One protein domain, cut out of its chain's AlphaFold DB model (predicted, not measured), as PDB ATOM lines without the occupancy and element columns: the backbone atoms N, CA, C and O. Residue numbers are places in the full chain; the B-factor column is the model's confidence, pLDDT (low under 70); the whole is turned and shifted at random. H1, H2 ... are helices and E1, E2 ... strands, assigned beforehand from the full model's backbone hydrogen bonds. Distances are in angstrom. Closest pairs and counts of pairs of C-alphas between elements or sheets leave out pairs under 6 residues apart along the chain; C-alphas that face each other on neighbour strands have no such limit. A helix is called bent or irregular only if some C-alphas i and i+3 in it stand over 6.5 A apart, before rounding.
ATOM      1  N   ALA A 420      21.013  19.639 -49.705       60.56
ATOM      2  CA  ALA A 420      20.955  20.459 -48.497       60.56
ATOM      3  C   ALA A 420      21.712  19.871 -47.293       60.56
ATOM      4  O   ALA A 420      22.029  20.613 -46.379       60.56
ATOM      5  N   LEU A 421      21.976  18.559 -47.249       66.88
ATOM      6  CA  LEU A 421      22.715  17.938 -46.142       66.88
ATOM      7  C   LEU A 421      24.231  18.140 -46.264       66.88
ATOM      8  O   LEU A 421      24.931  17.983 -45.267       66.88
ATOM      9  N   ALA A 422      24.737  18.475 -47.456       71.56
ATOM     10  CA  ALA A 422      26.161  18.733 -47.665       71.56
ATOM     11  C   ALA A 422      26.644  19.977 -46.901       71.56
ATOM     12  O   ALA A 422      27.787  20.004 -46.455       71.56
ATOM     13  N   ASP A 423      25.751  20.951 -46.688       78.31
ATOM     14  CA  ASP A 423      26.026  22.189 -45.952       78.31
ATOM     15  C   ASP A 423      25.993  22.003 -44.419       78.31
ATOM     16  O   ASP A 423      26.364  22.918 -43.686       78.31
ATOM     17  N   TYR A 424      25.552  20.834 -43.924       87.44
ATOM     18  CA  TYR A 424      25.349  20.548 -42.494       87.44
ATOM     19  C   TYR A 424      26.012  19.235 -42.010       87.44
ATOM     20  O   TYR A 424      25.327  18.340 -41.483       87.44
ATOM     21  N   PRO A 425      27.332  19.053 -42.212       86.94
ATOM     22  CA  PRO A 425      28.032  17.820 -41.854       86.94
ATOM     23  C   PRO A 425      28.022  17.500 -40.348       86.94
ATOM     24  O   PRO A 425      27.879  16.329 -39.984       86.94
ATOM     25  N   LEU A 426      28.146  18.493 -39.461       89.25
ATOM     26  CA  LEU A 426      28.207  18.290 -38.009       89.25
ATOM     27  C   LEU A 426      26.839  17.911 -37.432       89.25
ATOM     28  O   LEU A 426      26.740  16.994 -36.603       89.25
ATOM     29  N   MET A 427      25.773  18.564 -37.904       89.75
ATOM     30  CA  MET A 427      24.395  18.162 -37.617       89.75
ATOM     31  C   MET A 427      24.165  16.709 -38.027       89.75
ATOM     32  O   MET A 427      23.686  15.902 -37.226       89.75
ATOM     33  N   TRP A 428      24.558  16.339 -39.247       89.75
ATOM     34  CA  TRP A 428      24.302  14.997 -39.756       89.75
ATOM     35  C   TRP A 428      25.123  13.907 -39.052       89.75
ATOM     36  O   TRP A 428      24.585  12.839 -38.757       89.75
ATOM     37  N   ALA A 429      26.374  14.182 -38.677       87.75
ATOM     38  CA  ALA A 429      27.190  13.257 -37.886       87.75
ATOM     39  C   ALA A 429      26.529  12.904 -36.535       87.75
ATOM     40  O   ALA A 429      26.515  11.741 -36.119       87.75
ATOM     41  N   ASN A 430      25.913  13.889 -35.872       91.69
ATOM     42  CA  ASN A 430      25.165  13.667 -34.633       91.69
ATOM     43  C   ASN A 430      23.876  12.869 -34.865       91.69
ATOM     44  O   ASN A 430      23.548  11.986 -34.070       91.69
ATOM     45  N   VAL A 431      23.173  13.109 -35.976       89.94
ATOM     46  CA  VAL A 431      22.009  12.301 -36.376       89.94
ATOM     47  C   VAL A 431      22.407  10.843 -36.585       89.94
ATOM     48  O   VAL A 431      21.732   9.944 -36.087       89.94
ATOM     49  N   GLU A 432      23.518  10.580 -37.272       89.31
ATOM     50  CA  GLU A 432      24.014   9.219 -37.482       89.31
ATOM     51  C   GLU A 432      24.415   8.536 -36.172       89.31
ATOM     52  O   GLU A 432      24.138   7.346 -35.998       89.31
ATOM     53  N   ARG A 433      25.008   9.275 -35.226       91.88
ATOM     54  CA  ARG A 433      25.316   8.764 -33.883       91.88
ATOM     55  C   ARG A 433      24.046   8.418 -33.110       91.88
ATOM     56  O   ARG A 433      23.947   7.298 -32.610       91.88
ATOM     57  N   TRP A 434      23.069   9.324 -33.077       94.44
ATOM     58  CA  TRP A 434      21.777   9.097 -32.432       94.44
ATOM     59  C   TRP A 434      21.070   7.872 -33.014       94.44
ATOM     60  O   TRP A 434      20.668   6.983 -32.272       94.44
ATOM     61  N   LEU A 435      20.981   7.757 -34.343       90.38
ATOM     62  CA  LEU A 435      20.239   6.682 -35.008       90.38
ATOM     63  C   LEU A 435      20.768   5.266 -34.712       90.38
ATOM     64  O   LEU A 435      19.993   4.317 -34.841       90.38
ATOM     65  N   LYS A 436      22.028   5.098 -34.276       89.19
ATOM     66  CA  LYS A 436      22.601   3.783 -33.914       89.19
ATOM     67  C   LYS A 436      21.865   3.101 -32.758       89.19
ATOM     68  O   LYS A 436      21.852   1.876 -32.699       89.19
ATOM     69  N   THR A 437      21.252   3.870 -31.857       86.62
ATOM     70  CA  THR A 437      20.568   3.349 -30.658       86.62
ATOM     71  C   THR A 437      19.042   3.365 -30.781       86.62
ATOM     72  O   THR A 437      18.334   3.081 -29.817       86.62
ATOM     73  N   GLN A 438      18.502   3.698 -31.960       89.75
ATOM     74  CA  GLN A 438      17.081   4.005 -32.142       89.75
ATOM     75  C   GLN A 438      16.313   2.929 -32.920       89.75
ATOM     76  O   GLN A 438      16.832   2.256 -33.804       89.75
ATOM     77  N   THR A 439      15.010   2.837 -32.651       84.38
ATOM     78  CA  THR A 439      14.036   2.092 -33.469       84.38
ATOM     79  C   THR A 439      13.331   3.016 -34.468       84.38
ATOM     80  O   THR A 439      13.356   4.240 -34.310       84.38
ATOM     81  N   ASN A 440      12.686   2.449 -35.498       82.25
ATOM     82  CA  ASN A 440      12.041   3.193 -36.596       82.25
ATOM     83  C   ASN A 440      13.004   4.145 -37.335       82.25
ATOM     84  O   ASN A 440      12.659   5.281 -37.664       82.25
ATOM     85  N   ILE A 441      14.219   3.650 -37.603       80.56
ATOM     86  CA  ILE A 441      15.344   4.411 -38.170       80.56
ATOM     87  C   ILE A 441      14.950   5.135 -39.463       80.56
ATOM     88  O   ILE A 441      15.245   6.315 -39.600       80.56
ATOM     89  N   SER A 442      14.241   4.473 -40.385       73.94
ATOM     90  CA  SER A 442      13.845   5.073 -41.673       73.94
ATOM     91  C   SER A 442      12.969   6.324 -41.511       73.94
ATOM     92  O   SER A 442      13.241   7.364 -42.118       73.94
ATOM     93  N   THR A 443      11.969   6.265 -40.624       81.44
ATOM     94  CA  THR A 443      11.072   7.393 -40.344       81.44
ATOM     95  C   THR A 443      11.806   8.525 -39.632       81.44
ATOM     96  O   THR A 443      11.670   9.674 -40.039       81.44
ATOM     97  N   LYS A 444      12.625   8.217 -38.616       89.75
ATOM     98  CA  LYS A 444      13.417   9.223 -37.884       89.75
ATOM     99  C   LYS A 444      14.442   9.906 -38.788       89.75
ATOM    100  O   LYS A 444      14.530  11.126 -38.797       89.75
ATOM    101  N   LYS A 445      15.161   9.129 -39.601       86.06
ATOM    102  CA  LYS A 445      16.133   9.640 -40.575       86.06
ATOM    103  C   LYS A 445      15.469  10.565 -41.593       86.06
ATOM    104  O   LYS A 445      15.997  11.636 -41.868       86.06
ATOM    105  N   SER A 446      14.301  10.175 -42.110       85.69
ATOM    106  CA  SER A 446      13.510  11.022 -43.010       85.69
ATOM    107  C   SER A 446      13.058  12.310 -42.319       85.69
ATOM    108  O   SER A 446      13.287  13.385 -42.857       85.69
ATOM    109  N   ALA A 447      12.502  12.223 -41.105       90.06
ATOM    110  CA  ALA A 447      12.036  13.386 -40.349       90.06
ATOM    111  C   ALA A 447      13.146  14.423 -40.118       90.06
ATOM    112  O   ALA A 447      12.945  15.604 -40.394       90.06
ATOM    113  N   ILE A 448      14.334  13.988 -39.676       92.00
ATOM    114  CA  ILE A 448      15.454  14.912 -39.459       92.00
ATOM    115  C   ILE A 448      16.002  15.456 -40.782       92.00
ATOM    116  O   ILE A 448      16.302  16.641 -40.874       92.00
ATOM    117  N   ARG A 449      16.062  14.640 -41.840       88.00
ATOM    118  CA  ARG A 449      16.463  15.109 -43.174       88.00
ATOM    119  C   ARG A 449      15.542  16.216 -43.698       88.00
ATOM    120  O   ARG A 449      16.034  17.230 -44.183       88.00
ATOM    121  N   PHE A 450      14.227  16.043 -43.570       87.62
ATOM    122  CA  PHE A 450      13.251  17.068 -43.950       87.62
ATOM    123  C   PHE A 450      13.341  18.310 -43.062       87.62
ATOM    124  O   PHE A 450      13.233  19.421 -43.571       87.62
ATOM    125  N   PHE A 451      13.588  18.146 -41.762       92.06
ATOM    126  CA  PHE A 451      13.803  19.266 -40.847       92.06
ATOM    127  C   PHE A 451      15.031  20.102 -41.226       92.06
ATOM    128  O   PHE A 451      14.927  21.324 -41.334       92.06
ATOM    129  N   VAL A 452      16.174  19.459 -41.486       90.06
ATOM    130  CA  VAL A 452      17.409  20.159 -41.866       90.06
ATOM    131  C   VAL A 452      17.227  20.884 -43.201       90.06
ATOM    132  O   VAL A 452      17.480  22.083 -43.295       90.06
ATOM    133  N   GLY A 453      16.711  20.190 -44.219       84.50
ATOM    134  CA  GLY A 453      16.537  20.770 -45.552       84.50
ATOM    135  C   GLY A 453      15.428  21.823 -45.655       84.50
ATOM    136  O   GLY A 453      15.585  22.786 -46.399       84.50
ATOM    137  N   GLY A 454      14.318  21.650 -44.931       84.50
ATOM    138  CA  GLY A 454      13.098  22.451 -45.098       84.50
ATOM    139  C   GLY A 454      12.853  23.520 -44.032       84.50
ATOM    140  O   GLY A 454      12.167  24.497 -44.312       84.50
ATOM    141  N   PHE A 455      13.414  23.376 -42.830       89.88
ATOM    142  CA  PHE A 455      13.294  24.374 -41.763       89.88
ATOM    143  C   PHE A 455      14.655  24.979 -41.427       89.88
ATOM    144  O   PHE A 455      14.840  26.185 -41.558       89.88
ATOM    145  N   TYR A 456      15.631  24.148 -41.058       89.56
ATOM    146  CA  TYR A 456      16.923  24.611 -40.550       89.56
ATOM    147  C   TYR A 456      17.697  25.451 -41.582       89.56
ATOM    148  O   TYR A 456      18.160  26.550 -41.276       89.56
ATOM    149  N   ARG A 457      17.735  24.979 -42.837       87.00
ATOM    150  CA  ARG A 457      18.335  25.689 -43.975       87.00
ATOM    151  C   ARG A 457      17.583  26.963 -44.359       87.00
ATOM    152  O   ARG A 457      18.209  27.985 -44.622       87.00
ATOM    153  N   VAL A 458      16.247  26.928 -44.381       87.44
ATOM    154  CA  VAL A 458      15.414  28.092 -44.750       87.44
ATOM    155  C   VAL A 458      15.587  29.229 -43.743       87.44
ATOM    156  O   VAL A 458      15.685  30.389 -44.137       87.44
ATOM    157  N   GLN A 459      15.711  28.892 -42.458       89.19
ATOM    158  CA  GLN A 459      16.008  29.848 -41.387       89.19
ATOM    159  C   GLN A 459      17.489  30.272 -41.336       89.19
ATOM    160  O   GLN A 459      17.846  31.128 -40.531       89.19
ATOM    161  N   ARG A 460      18.347  29.709 -42.203       88.12
ATOM    162  CA  ARG A 460      19.791  29.991 -42.303       88.12
ATOM    163  C   ARG A 460      20.545  29.800 -40.982       88.12
ATOM    164  O   ARG A 460      21.436  30.584 -40.655       88.12
ATOM    165  N   PHE A 461      20.198  28.766 -40.218       90.56
ATOM    166  CA  PHE A 461      20.949  28.425 -39.010       90.56
ATOM    167  C   PHE A 461      22.345  27.874 -39.359       90.56
ATOM    168  O   PHE A 461      22.495  27.260 -40.421       90.56
ATOM    169  N   PRO A 462      23.360  28.097 -38.498       91.25
ATOM    170  CA  PRO A 462      24.713  27.568 -38.696       91.25
ATOM    171  C   PRO A 462      24.751  26.053 -38.473       91.25
ATOM    172  O   PRO A 462      23.887  25.525 -37.785       91.25
ATOM    173  N   ASP A 463      25.763  25.350 -38.986       90.75
ATOM    174  CA  ASP A 463      25.966  23.914 -38.724       90.75
ATOM    175  C   ASP A 463      26.478  23.638 -37.297       90.75
ATOM    176  O   ASP A 463      27.574  23.136 -37.081       90.75
ATOM    177  N   GLU A 464      25.675  24.004 -36.297       90.75
ATOM    178  CA  GLU A 464      25.946  23.792 -34.875       90.75
ATOM    179  C   GLU A 464      24.731  23.091 -34.233       90.75
ATOM    180  O   GLU A 464      23.690  23.719 -33.998       90.75
ATOM    181  N   PRO A 465      24.827  21.785 -33.909       87.69
ATOM    182  CA  PRO A 465      23.720  20.999 -33.356       87.69
ATOM    183  C   PRO A 465      23.100  21.589 -32.084       87.69
ATOM    184  O   PRO A 465      21.893  21.469 -31.867       87.69
ATOM    185  N   ARG A 466      23.907  22.267 -31.257       89.94
ATOM    186  CA  ARG A 466      23.462  22.881 -29.996       89.94
ATOM    187  C   ARG A 466      22.832  24.258 -30.177       89.94
ATOM    188  O   ARG A 466      22.270  24.789 -29.222       89.94
ATOM    189  N   TYR A 467      22.872  24.829 -31.382       92.44
ATOM    190  CA  TYR A 467      22.431  26.200 -31.635       92.44
ATOM    191  C   TYR A 467      20.996  26.453 -31.157       92.44
ATOM    192  O   TYR A 467      20.745  27.425 -30.453       92.44
ATOM    193  N   LEU A 468      20.057  25.551 -31.467       92.12
ATOM    194  CA  LEU A 468      18.659  25.696 -31.036       92.12
ATOM    195  C   LEU A 468      18.431  25.345 -29.559       92.12
ATOM    196  O   LEU A 468      17.376  25.677 -29.020       92.12
ATOM    197  N   LEU A 469      19.388  24.678 -28.904       92.31
ATOM    198  CA  LEU A 469      19.293  24.343 -27.484       92.31
ATOM    199  C   LEU A 469      19.672  25.524 -26.584       92.31
ATOM    200  O   LEU A 469      19.185  25.614 -25.459       92.31
ATOM    201  N   LEU A 470      20.517  26.439 -27.061       91.12
ATOM    202  CA  LEU A 470      20.932  27.621 -26.306       91.12
ATOM    203  C   LEU A 470      19.750  28.560 -26.062       91.12
ATOM    204  O   LEU A 470      19.105  29.042 -26.994       91.12
ATOM    205  N   ARG A 471      19.499  28.895 -24.793       90.00
ATOM    206  CA  ARG A 471      18.388  29.773 -24.406       90.00
ATOM    207  C   ARG A 471      18.480  31.174 -24.996       90.00
ATOM    208  O   ARG A 471      17.432  31.789 -25.207       90.00
ATOM    209  N   ALA A 472      19.708  31.638 -25.227       88.38
ATOM    210  CA  ALA A 472      20.033  32.932 -25.812       88.38
ATOM    211  C   ALA A 472      19.615  33.048 -27.286       88.38
ATOM    212  O   ALA A 472      19.375  34.156 -27.760       88.38
ATOM    213  N   ASN A 473      19.488  31.924 -27.999       90.31
ATOM    214  CA  ASN A 473      19.140  31.937 -29.413       90.31
ATOM    215  C   ASN A 473      17.613  31.966 -29.611       90.31
ATOM    216  O   ASN A 473      16.874  31.262 -28.906       90.31
ATOM    217  N   PRO A 474      17.112  32.768 -30.570       88.25
ATOM    218  CA  PRO A 474      15.692  32.816 -30.883       88.25
ATOM    219  C   PRO A 474      15.249  31.528 -31.588       88.25
ATOM    220  O   PRO A 474      15.952  30.992 -32.446       88.25
ATOM    221  N   PHE A 475      14.048  31.055 -31.255       92.12
ATOM    222  CA  PHE A 475      13.406  29.927 -31.925       92.12
ATOM    223  C   PHE A 475      12.140  30.421 -32.645       92.12
ATOM    224  O   PHE A 475      11.224  30.887 -31.964       92.12
ATOM    225  N   PRO A 476      12.065  30.356 -33.989       91.94
ATOM    226  CA  PRO A 476      10.924  30.871 -34.742       91.94
ATOM    227  C   PRO A 476       9.753  29.875 -34.695       91.94
ATOM    228  O   PRO A 476       9.654  28.959 -35.516       91.94
ATOM    229  N   ILE A 477       8.873  30.057 -33.706       91.94
ATOM    230  CA  ILE A 477       7.744  29.163 -33.398       91.94
ATOM    231  C   ILE A 477       6.781  29.058 -34.585       91.94
ATOM    232  O   ILE A 477       6.451  27.956 -35.021       91.94
ATOM    233  N   GLU A 478       6.374  30.191 -35.153       91.56
ATOM    234  CA  GLU A 478       5.389  30.260 -36.236       91.56
ATOM    235  C   GLU A 478       5.899  29.569 -37.503       91.56
ATOM    236  O   GLU A 478       5.166  28.813 -38.142       91.56
ATOM    237  N   ALA A 479       7.177  29.771 -37.836       91.31
ATOM    238  CA  ALA A 479       7.805  29.115 -38.979       91.31
ATOM    239  C   ALA A 479       7.884  27.594 -38.783       91.31
ATOM    240  O   ALA A 479       7.700  26.836 -39.736       91.31
ATOM    241  N   TYR A 480       8.121  27.132 -37.551       94.69
ATOM    242  CA  TYR A 480       8.148  25.703 -37.254       94.69
ATOM    243  C   TYR A 480       6.749  25.078 -37.317       94.69
ATOM    244  O   TYR A 480       6.590  23.987 -37.868       94.69
ATOM    245  N   HIS A 481       5.722  25.775 -36.819       92.81
ATOM    246  CA  HIS A 481       4.331  25.337 -36.959       92.81
ATOM    247  C   HIS A 481       3.944  25.182 -38.430       92.81
ATOM    248  O   HIS A 481       3.464  24.121 -38.822       92.81
ATOM    249  N   GLN A 482       4.224  26.191 -39.261       92.06
ATOM    250  CA  GLN A 482       3.954  26.128 -40.701       92.06
ATOM    251  C   GLN A 482       4.712  24.981 -41.380       92.06
ATOM    252  O   GLN A 482       4.145  24.273 -42.209       92.06
ATOM    253  N   PHE A 483       5.971  24.750 -40.996       93.88
ATOM    254  CA  PHE A 483       6.779  23.650 -41.522       93.88
ATOM    255  C   PHE A 483       6.164  22.268 -41.239       93.88
ATOM    256  O   PHE A 483       6.128  21.421 -42.138       93.88
ATOM    257  N   ILE A 484       5.675  22.035 -40.015       93.31
ATOM    258  CA  ILE A 484       5.029  20.767 -39.644       93.31
ATOM    259  C   ILE A 484       3.643  20.644 -40.286       93.31
ATOM    260  O   ILE A 484       3.316  19.575 -40.796       93.31
ATOM    261  N   GLU A 485       2.850  21.717 -40.321       90.31
ATOM    262  CA  GLU A 485       1.513  21.707 -40.935       90.31
ATOM    263  C   GLU A 485       1.540  21.481 -42.451       90.31
ATOM    264  O   GLU A 485       0.608  20.897 -43.001       90.31
ATOM    265  N   ALA A 486       2.628  21.863 -43.126       88.56
ATOM    266  CA  ALA A 486       2.833  21.592 -44.548       88.56
ATOM    267  C   ALA A 486       3.089  20.103 -44.870       88.56
ATOM    268  O   ALA A 486       3.078  19.719 -46.040       88.56
ATOM    269  N   GLN A 487       3.337  19.252 -43.866       88.19
ATOM    270  CA  GLN A 487       3.549  17.818 -44.079       88.19
ATOM    271  C   GLN A 487       2.225  17.066 -44.262       88.19
ATOM    272  O   GLN A 487       1.171  17.478 -43.779       88.19
ATOM    273  N   ALA A 488       2.286  15.899 -44.911       84.56
ATOM    274  CA  ALA A 488       1.135  15.003 -45.002       84.56
ATOM    275  C   ALA A 488       0.606  14.639 -43.603       84.56
ATOM    276  O   ALA A 488       1.393  14.417 -42.681       84.56
ATOM    277  N   GLU A 489      -0.715  14.505 -43.457       83.56
ATOM    278  CA  GLU A 489      -1.384  14.281 -42.162       83.56
ATOM    279  C   GLU A 489      -0.826  13.068 -41.393       83.56
ATOM    280  O   GLU A 489      -0.668  13.090 -40.175       83.56
ATOM    281  N   SER A 490      -0.424  12.018 -42.115       83.75
ATOM    282  CA  SER A 490       0.199  10.818 -41.546       83.75
ATOM    283  C   SER A 490       1.611  11.037 -40.986       83.75
ATOM    284  O   SER A 490       2.102  10.193 -40.232       83.75
ATOM    285  N   LEU A 491       2.272  12.141 -41.342       86.81
ATOM    286  CA  LEU A 491       3.668  12.447 -41.023       86.81
ATOM    287  C   LEU A 491       3.830  13.562 -39.988       86.81
ATOM    288  O   LEU A 491       4.840  13.548 -39.286       86.81
ATOM    289  N   LYS A 492       2.852  14.466 -39.829       91.75
ATOM    290  CA  LYS A 492       2.936  15.628 -38.917       91.75
ATOM    291  C   LYS A 492       3.399  15.240 -37.507       91.75
ATOM    292  O   LYS A 492       4.450  15.678 -37.036       91.75
ATOM    293  N   ARG A 493       2.658  14.338 -36.852       90.19
ATOM    294  CA  ARG A 493       2.953  13.882 -35.483       90.19
ATOM    295  C   ARG A 493       4.229  13.025 -35.388       90.19
ATOM    296  O   ARG A 493       5.043  13.310 -34.507       90.19
ATOM    297  N   PRO A 494       4.472  12.022 -36.262       90.00
ATOM    298  CA  PRO A 494       5.735  11.277 -36.260       90.00
ATOM    299  C   PRO A 494       6.979  12.141 -36.483       90.00
ATOM    300  O   PRO A 494       8.008  11.883 -35.859       90.00
ATOM    301  N   TYR A 495       6.903  13.150 -37.355       92.94
ATOM    302  CA  TYR A 495       8.042  14.013 -37.665       92.94
ATOM    303  C   TYR A 495       8.345  14.947 -36.501       92.94
ATOM    304  O   TYR A 495       9.488  14.976 -36.049       92.94
ATOM    305  N   HIS A 496       7.324  15.607 -35.943       94.81
ATOM    306  CA  HIS A 496       7.490  16.411 -34.735       94.81
ATOM    307  C   HIS A 496       8.098  15.578 -33.592       94.81
ATOM    308  O   HIS A 496       9.107  15.970 -33.018       94.81
ATOM    309  N   ALA A 497       7.567  14.379 -33.324       93.12
ATOM    310  CA  ALA A 497       8.084  13.505 -32.271       93.12
ATOM    311  C   ALA A 497       9.548  13.082 -32.496       93.12
ATOM    312  O   ALA A 497      10.326  13.023 -31.543       93.12
ATOM    313  N   ALA A 498       9.938  12.791 -33.741       93.94
ATOM    314  CA  ALA A 498      11.314  12.433 -34.076       93.94
ATOM    315  C   ALA A 498      12.287  13.608 -33.883       93.94
ATOM    316  O   ALA A 498      13.364  13.400 -33.328       93.94
ATOM    317  N   ILE A 499      11.897  14.823 -34.287       95.31
ATOM    318  CA  ILE A 499      12.691  16.049 -34.100       95.31
ATOM    319  C   ILE A 499      12.849  16.348 -32.605       95.31
ATOM    320  O   ILE A 499      13.970  16.499 -32.121       95.31
ATOM    321  N   THR A 500      11.747  16.328 -31.851       95.38
ATOM    322  CA  THR A 500      11.747  16.547 -30.398       95.38
ATOM    323  C   THR A 500      12.650  15.549 -29.671       95.38
ATOM    324  O   THR A 500      13.410  15.941 -28.784       95.38
ATOM    325  N   ALA A 501      12.607  14.269 -30.060       94.50
ATOM    326  CA  ALA A 501      13.439  13.220 -29.472       94.50
ATOM    327  C   ALA A 501      14.930  13.383 -29.804       94.50
ATOM    328  O   ALA A 501      15.768  13.152 -28.936       94.50
ATOM    329  N   PHE A 502      15.267  13.793 -31.030       95.94
ATOM    330  CA  PHE A 502      16.653  14.048 -31.421       95.94
ATOM    331  C   PHE A 502      17.265  15.206 -30.624       95.94
ATOM    332  O   PHE A 502      18.339  15.048 -30.051       95.94
ATOM    333  N   PHE A 503      16.561  16.336 -30.507       94.88
ATOM    334  CA  PHE A 503      17.035  17.467 -29.703       94.88
ATOM    335  C   PHE A 503      17.021  17.182 -28.196       94.88
ATOM    336  O   PHE A 503      17.820  17.757 -27.465       94.88
ATOM    337  N   GLY A 504      16.175  16.258 -27.728       93.12
ATOM    338  CA  GLY A 504      16.251  15.736 -26.362       93.12
ATOM    339  C   GLY A 504      17.519  14.916 -26.123       93.12
ATOM    340  O   GLY A 504      18.166  15.081 -25.097       93.12
ATOM    341  N   TRP A 505      17.914  14.083 -27.091       94.56
ATOM    342  CA  TRP A 505      19.179  13.349 -27.026       94.56
ATOM    343  C   TRP A 505      20.394  14.278 -27.111       94.56
ATOM    344  O   TRP A 505      21.326  14.109 -26.335       94.56
ATOM    345  N   LEU A 506      20.375  15.288 -27.990       92.56
ATOM    346  CA  LEU A 506      21.449  16.288 -28.055       92.56
ATOM    347  C   LEU A 506      21.619  17.040 -26.729       92.56
ATOM    348  O   LEU A 506      22.745  17.330 -26.342       92.56
ATOM    349  N   LEU A 507      20.508  17.348 -26.053       90.56
ATOM    350  CA  LEU A 507      20.525  17.992 -24.745       90.56
ATOM    351  C   LEU A 507      21.145  17.076 -23.677       90.56
ATOM    352  O   LEU A 507      22.011  17.532 -22.945       90.56
ATOM    353  N   ASP A 508      20.746  15.798 -23.616       87.50
ATOM    354  CA  ASP A 508      21.295  14.816 -22.659       87.50
ATOM    355  C   ASP A 508      22.786  14.535 -22.897       87.50
ATOM    356  O   ASP A 508      23.549  14.437 -21.946       87.50
ATOM    357  N   GLU A 509      23.208  14.432 -24.158       87.38
ATOM    358  CA  GLU A 509      24.580  14.065 -24.523       87.38
ATOM    359  C   GLU A 509      25.581  15.215 -24.343       87.38
ATOM    360  O   GLU A 509      26.726  14.969 -23.976       87.38
ATOM    361  N   HIS A 510      25.183  16.458 -24.640       83.81
ATOM    362  CA  HIS A 510      26.128  17.580 -24.754       83.81
ATOM    363  C   HIS A 510      25.876  18.734 -23.781       83.81
ATOM    364  O   HIS A 510      26.685  19.661 -23.737       83.81
ATOM    365  N   CYS A 511      24.751  18.731 -23.061       82.31
ATOM    366  CA  CYS A 511      24.291  19.874 -22.263       82.31
ATOM    367  C   CYS A 511      23.747  19.471 -20.877       82.31
ATOM    368  O   CYS A 511      22.999  20.239 -20.263       82.31
ATOM    369  N   THR A 512      24.089  18.273 -20.404       82.19
ATOM    370  CA  THR A 512      23.699  17.746 -19.092       82.19
ATOM    371  C   THR A 512      24.948  17.298 -18.353       82.19
ATOM    372  O   THR A 512      25.714  16.493 -18.881       82.19
ATOM    373  N   ASP A 513      25.119  17.780 -17.125       71.75
ATOM    374  CA  ASP A 513      26.144  17.278 -16.214       71.75
ATOM    375  C   ASP A 513      25.600  16.037 -15.494       71.75
ATOM    376  O   ASP A 513      24.465  16.025 -15.000       71.75
ATOM    377  N   ALA A 514      26.400  14.972 -15.477       65.88
ATOM    378  CA  ALA A 514      26.063  13.709 -14.832       65.88
ATOM    379  C   ALA A 514      27.084  13.408 -13.729       65.88
ATOM    380  O   ALA A 514      28.159  12.880 -14.010       65.88
ATOM    381  N   ASP A 515      26.716  13.702 -12.481       56.75
ATOM    382  CA  ASP A 515      27.481  13.320 -11.291       56.75
ATOM    383  C   ASP A 515      26.754  12.185 -10.572       56.75
ATOM    384  O   ASP A 515      25.635  12.384 -10.113       56.75
ATOM    385  N   ALA A 516      27.409  11.019 -10.495       52.44
ATOM    386  CA  ALA A 516      27.090   9.761  -9.791       52.44
ATOM    387  C   ALA A 516      25.616   9.290  -9.709       52.44
ATOM    388  O   ALA A 516      25.355   8.161 -10.112       52.44
ATOM    389  N   ASP A 517      24.667  10.111  -9.251       55.97
ATOM    390  CA  ASP A 517      23.241   9.795  -9.090       55.97
ATOM    391  C   ASP A 517      22.270  10.929  -9.513       55.97
ATOM    392  O   ASP A 517      21.053  10.734  -9.482       55.97
ATOM    393  N   GLU A 518      22.758  12.092  -9.970       61.88
ATOM    394  CA  GLU A 518      21.923  13.213 -10.430       61.88
ATOM    395  C   GLU A 518      22.321  13.686 -11.838       61.88
ATOM    396  O   GLU A 518      23.494  13.861 -12.168       61.88
ATOM    397  N   ARG A 519      21.312  13.882 -12.697       68.31
ATOM    398  CA  ARG A 519      21.464  14.448 -14.045       68.31
ATOM    399  C   ARG A 519      20.856  15.839 -14.067       68.31
ATOM    400  O   ARG A 519      19.635  15.967 -13.942       68.31
ATOM    401  N   ILE A 520      21.682  16.863 -14.253       76.00
ATOM    402  CA  ILE A 520      21.239  18.260 -14.241       76.00
ATOM    403  C   ILE A 520      21.517  18.879 -15.609       76.00
ATOM    404  O   ILE A 520      22.657  18.957 -16.056       76.00
ATOM    405  N   VAL A 521      20.456  19.324 -16.289       81.31
ATOM    406  CA  VAL A 521      20.588  20.088 -17.538       81.31
ATOM    407  C   VAL A 521      21.165  21.461 -17.208       81.31
ATOM    408  O   VAL A 521      20.614  22.176 -16.367       81.31
ATOM    409  N   LEU A 522      22.232  21.843 -17.907       82.75
ATOM    410  CA  LEU A 522      22.882  23.143 -17.767       82.75
ATOM    411  C   LEU A 522      21.879  24.292 -17.987       82.75
ATOM    412  O   LEU A 522      21.058  24.267 -18.912       82.75
ATOM    413  N   ALA A 523      21.930  25.311 -17.125       83.12
ATOM    414  CA  ALA A 523      20.892  26.342 -17.014       83.12
ATOM    415  C   ALA A 523      20.684  27.152 -18.308       83.12
ATOM    416  O   ALA A 523      19.575  27.614 -18.593       83.12
ATOM    417  N   GLU A 524      21.736  27.310 -19.106       87.44
ATOM    418  CA  GLU A 524      21.759  28.035 -20.371       87.44
ATOM    419  C   GLU A 524      21.183  27.244 -21.554       87.44
ATOM    420  O   GLU A 524      20.961  27.826 -22.621       87.44
ATOM    421  N   PHE A 525      20.851  25.964 -21.367       89.38
ATOM    422  CA  PHE A 525      20.253  25.124 -22.396       89.38
ATOM    423  C   PHE A 525      18.781  24.784 -22.097       89.38
ATOM    424  O   PHE A 525      18.289  24.813 -20.963       89.38
ATOM    425  N   ARG A 526      18.014  24.534 -23.160       91.00
ATOM    426  CA  ARG A 526      16.639  24.019 -23.128       91.00
ATOM    427  C   ARG A 526      16.361  23.252 -24.414       91.00
ATOM    428  O   ARG A 526      16.860  23.623 -25.466       91.00
ATOM    429  N   ASN A 527      15.480  22.257 -24.379       91.62
ATOM    430  CA  ASN A 527      14.902  21.726 -25.613       91.62
ATOM    431  C   ASN A 527      13.704  22.607 -26.028       91.62
ATOM    432  O   ASN A 527      12.655  22.530 -25.373       91.62
ATOM    433  N   PRO A 528      13.799  23.448 -27.079       90.50
ATOM    434  CA  PRO A 528      12.700  24.331 -27.481       90.50
ATOM    435  C   PRO A 528      11.459  23.546 -27.925       90.50
ATOM    436  O   PRO A 528      10.341  24.010 -27.717       90.50
ATOM    437  N   PHE A 529      11.631  22.326 -28.442       92.69
ATOM    438  CA  PHE A 529      10.526  21.476 -28.885       92.69
ATOM    439  C   PHE A 529       9.730  20.854 -27.729       92.69
ATOM    440  O   PHE A 529       8.594  20.439 -27.931       92.69
ATOM    441  N   GLN A 530      10.305  20.791 -26.524       88.56
ATOM    442  CA  GLN A 530       9.610  20.343 -25.309       88.56
ATOM    443  C   GLN A 530       9.142  21.507 -24.431       88.56
ATOM    444  O   GLN A 530       8.179  21.352 -23.689       88.56
ATOM    445  N   THR A 531       9.825  22.653 -24.496       88.94
ATOM    446  CA  THR A 531       9.559  23.810 -23.625       88.94
ATOM    447  C   THR A 531       8.700  24.867 -24.313       88.94
ATOM    448  O   THR A 531       7.592  25.133 -23.864       88.94
ATOM    449  N   LEU A 532       9.174  25.446 -25.421       89.00
ATOM    450  CA  LEU A 532       8.457  26.494 -26.159       89.00
ATOM    451  C   LEU A 532       7.273  25.938 -26.956       89.00
ATOM    452  O   LEU A 532       6.276  26.626 -27.136       89.00
ATOM    453  N   LEU A 533       7.377  24.687 -27.411       89.38
ATOM    454  CA  LEU A 533       6.326  23.973 -28.142       89.38
ATOM    455  C   LEU A 533       5.578  22.956 -27.268       89.38
ATOM    456  O   LEU A 533       5.048  21.961 -27.771       89.38
ATOM    457  N   ALA A 534       5.550  23.175 -25.952       87.31
ATOM    458  CA  ALA A 534       4.819  22.311 -25.034       87.31
ATOM    459  C   ALA A 534       3.337  22.215 -25.451       87.31
ATOM    460  O   ALA A 534       2.669  23.225 -25.655       87.31
ATOM    461  N   GLY A 535       2.827  20.989 -25.604       83.31
ATOM    462  CA  GLY A 535       1.447  20.728 -26.034       83.31
ATOM    463  C   GLY A 535       1.201  20.786 -27.550       83.31
ATOM    464  O   GLY A 535       0.131  20.376 -27.993       83.31
ATOM    465  N   PHE A 536       2.174  21.189 -28.379       87.81
ATOM    466  CA  PHE A 536       2.006  21.187 -29.843       87.81
ATOM    467  C   PHE A 536       1.792  19.772 -30.406       87.81
ATOM    468  O   PHE A 536       1.008  19.558 -31.325       87.81
ATOM    469  N   ALA A 537       2.427  18.756 -29.819       83.38
ATOM    470  CA  ALA A 537       2.191  17.367 -30.209       83.38
ATOM    471  C   ALA A 537       0.733  16.912 -29.990       83.38
ATOM    472  O   ALA A 537       0.264  16.023 -30.706       83.38
ATOM    473  N   ASP A 538       0.037  17.508 -29.017       83.94
ATOM    474  CA  ASP A 538      -1.349  17.184 -28.671       83.94
ATOM    475  C   ASP A 538      -2.353  17.907 -29.577       83.94
ATOM    476  O   ASP A 538      -3.451  17.393 -29.792       83.94
ATOM    477  N   SER A 539      -1.967  19.044 -30.174       83.88
ATOM    478  CA  SER A 539      -2.773  19.716 -31.200       83.88
ATOM    479  C   SER A 539      -2.737  19.008 -32.560       83.88
ATOM    480  O   SER A 539      -3.613  19.240 -33.388       83.88
ATOM    481  N   LEU A 540      -1.758  18.128 -32.802       85.25
ATOM    482  CA  LEU A 540      -1.650  17.357 -34.045       85.25
ATOM    483  C   LEU A 540      -2.546  16.108 -34.006       85.25
ATOM    484  O   LEU A 540      -2.421  15.248 -33.123       85.25
TER     485      LEU A 540
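This is residues 420 to 540 of the 619 residues of the protein "Phage integrase family protein" of Pseudomonas oleovorans (UniProt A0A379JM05). One long helix, H4, runs through the middle of the domain; the helical hairpin H1 and H2 crosses it on one side, while H3 and the short H5 and H6 pack on it elsewhere round its length. A small two-stranded hairpin, E1 and E2, follows the last residue of H4 and makes the end of the body farthest from the middle. The printed part has 121 residues with six named helices and two named strands, in the order H1, H2, H3, H4, E1, E2, H5, H6; the two-stranded sheet is antiparallel and the class is mostly helix. The whole is compact, with a radius of gyration of the C-alphas of 14.1 A, yet elongated in outline, spanning 44 by 28 by 28 A.

The sheet is made of E1, residues 512 to 515, and E2, residues 518 to 521. Before it comes H4, residues 489 to 510, 32.7 A from C-alpha 489 at (-1.384, 14.281, -42.162) to C-alpha 510 at (26.128, 17.580, -24.754); it is irregular, with C-alphas 490 and 493 7.3 A apart. H1, residues 425 to 435, begins at C-alpha (28.032, 17.820, -41.854) and is 15.2 A long. H2, residues 441 to 456, is 20.4 A long, and H3, residues 477 to 485, is 12.3 A long. H5 holds residues 528 to 531 and H6 residues 536 to 539, with C-alpha 539 at (-2.773, 19.716, -31.200).

E1 and E2 form an antiparallel hairpin at 161 degrees, with N 513 and O 520 2.9 A apart and N 520 and O 513 3.0 A apart, within hydrogen-bond range. The closest C-alphas of H4 and E2, those of Asp 508 and Val 521, are 7.4 A apart. H4 is the hub, touching five helices, and the helix packing is mostly crossed. With residues 494 to 499 alone it touches H2, about perpendicular at 86 degrees; the closest C-alphas, of Ala 447 and Tyr 495, are 4.9 A apart. H1 and H2 form a helical hairpin, a shallow tilt of 27 degrees, opposite ways, with the C-alphas of Leu 435 and Ile 441 closest at 6.3 A. H4 touches H3 at a steep tilt of 47 degrees, opposite ways, closest at the C-alphas of Ile 484 and Lys 492, 5.6 A. H5 touches H4 at the C-alphas of Phe 529 and Thr 500, 5.3 A; H6 and H4 only just touch, with 3 pairs of C-alphas within 8 A, closest at Ala 537 and Arg 493, 6.4 A. In H1 and H3 every O i to N i+4 pair is within hydrogen-bond range, in H2 11 of 12 and in H4 16 of 18; H5 and H6 are too short for such a pair.

The C-alphas of Ala 488 and Ala 516, the two farthest apart, are 44.1 A apart. The printed part has no cut. H2 to H3 is a long link of 20 residues, 457 to 476. Mean pLDDT of the printed part is 86.7, with residues 420 to 421 and 514 to 519 under 70.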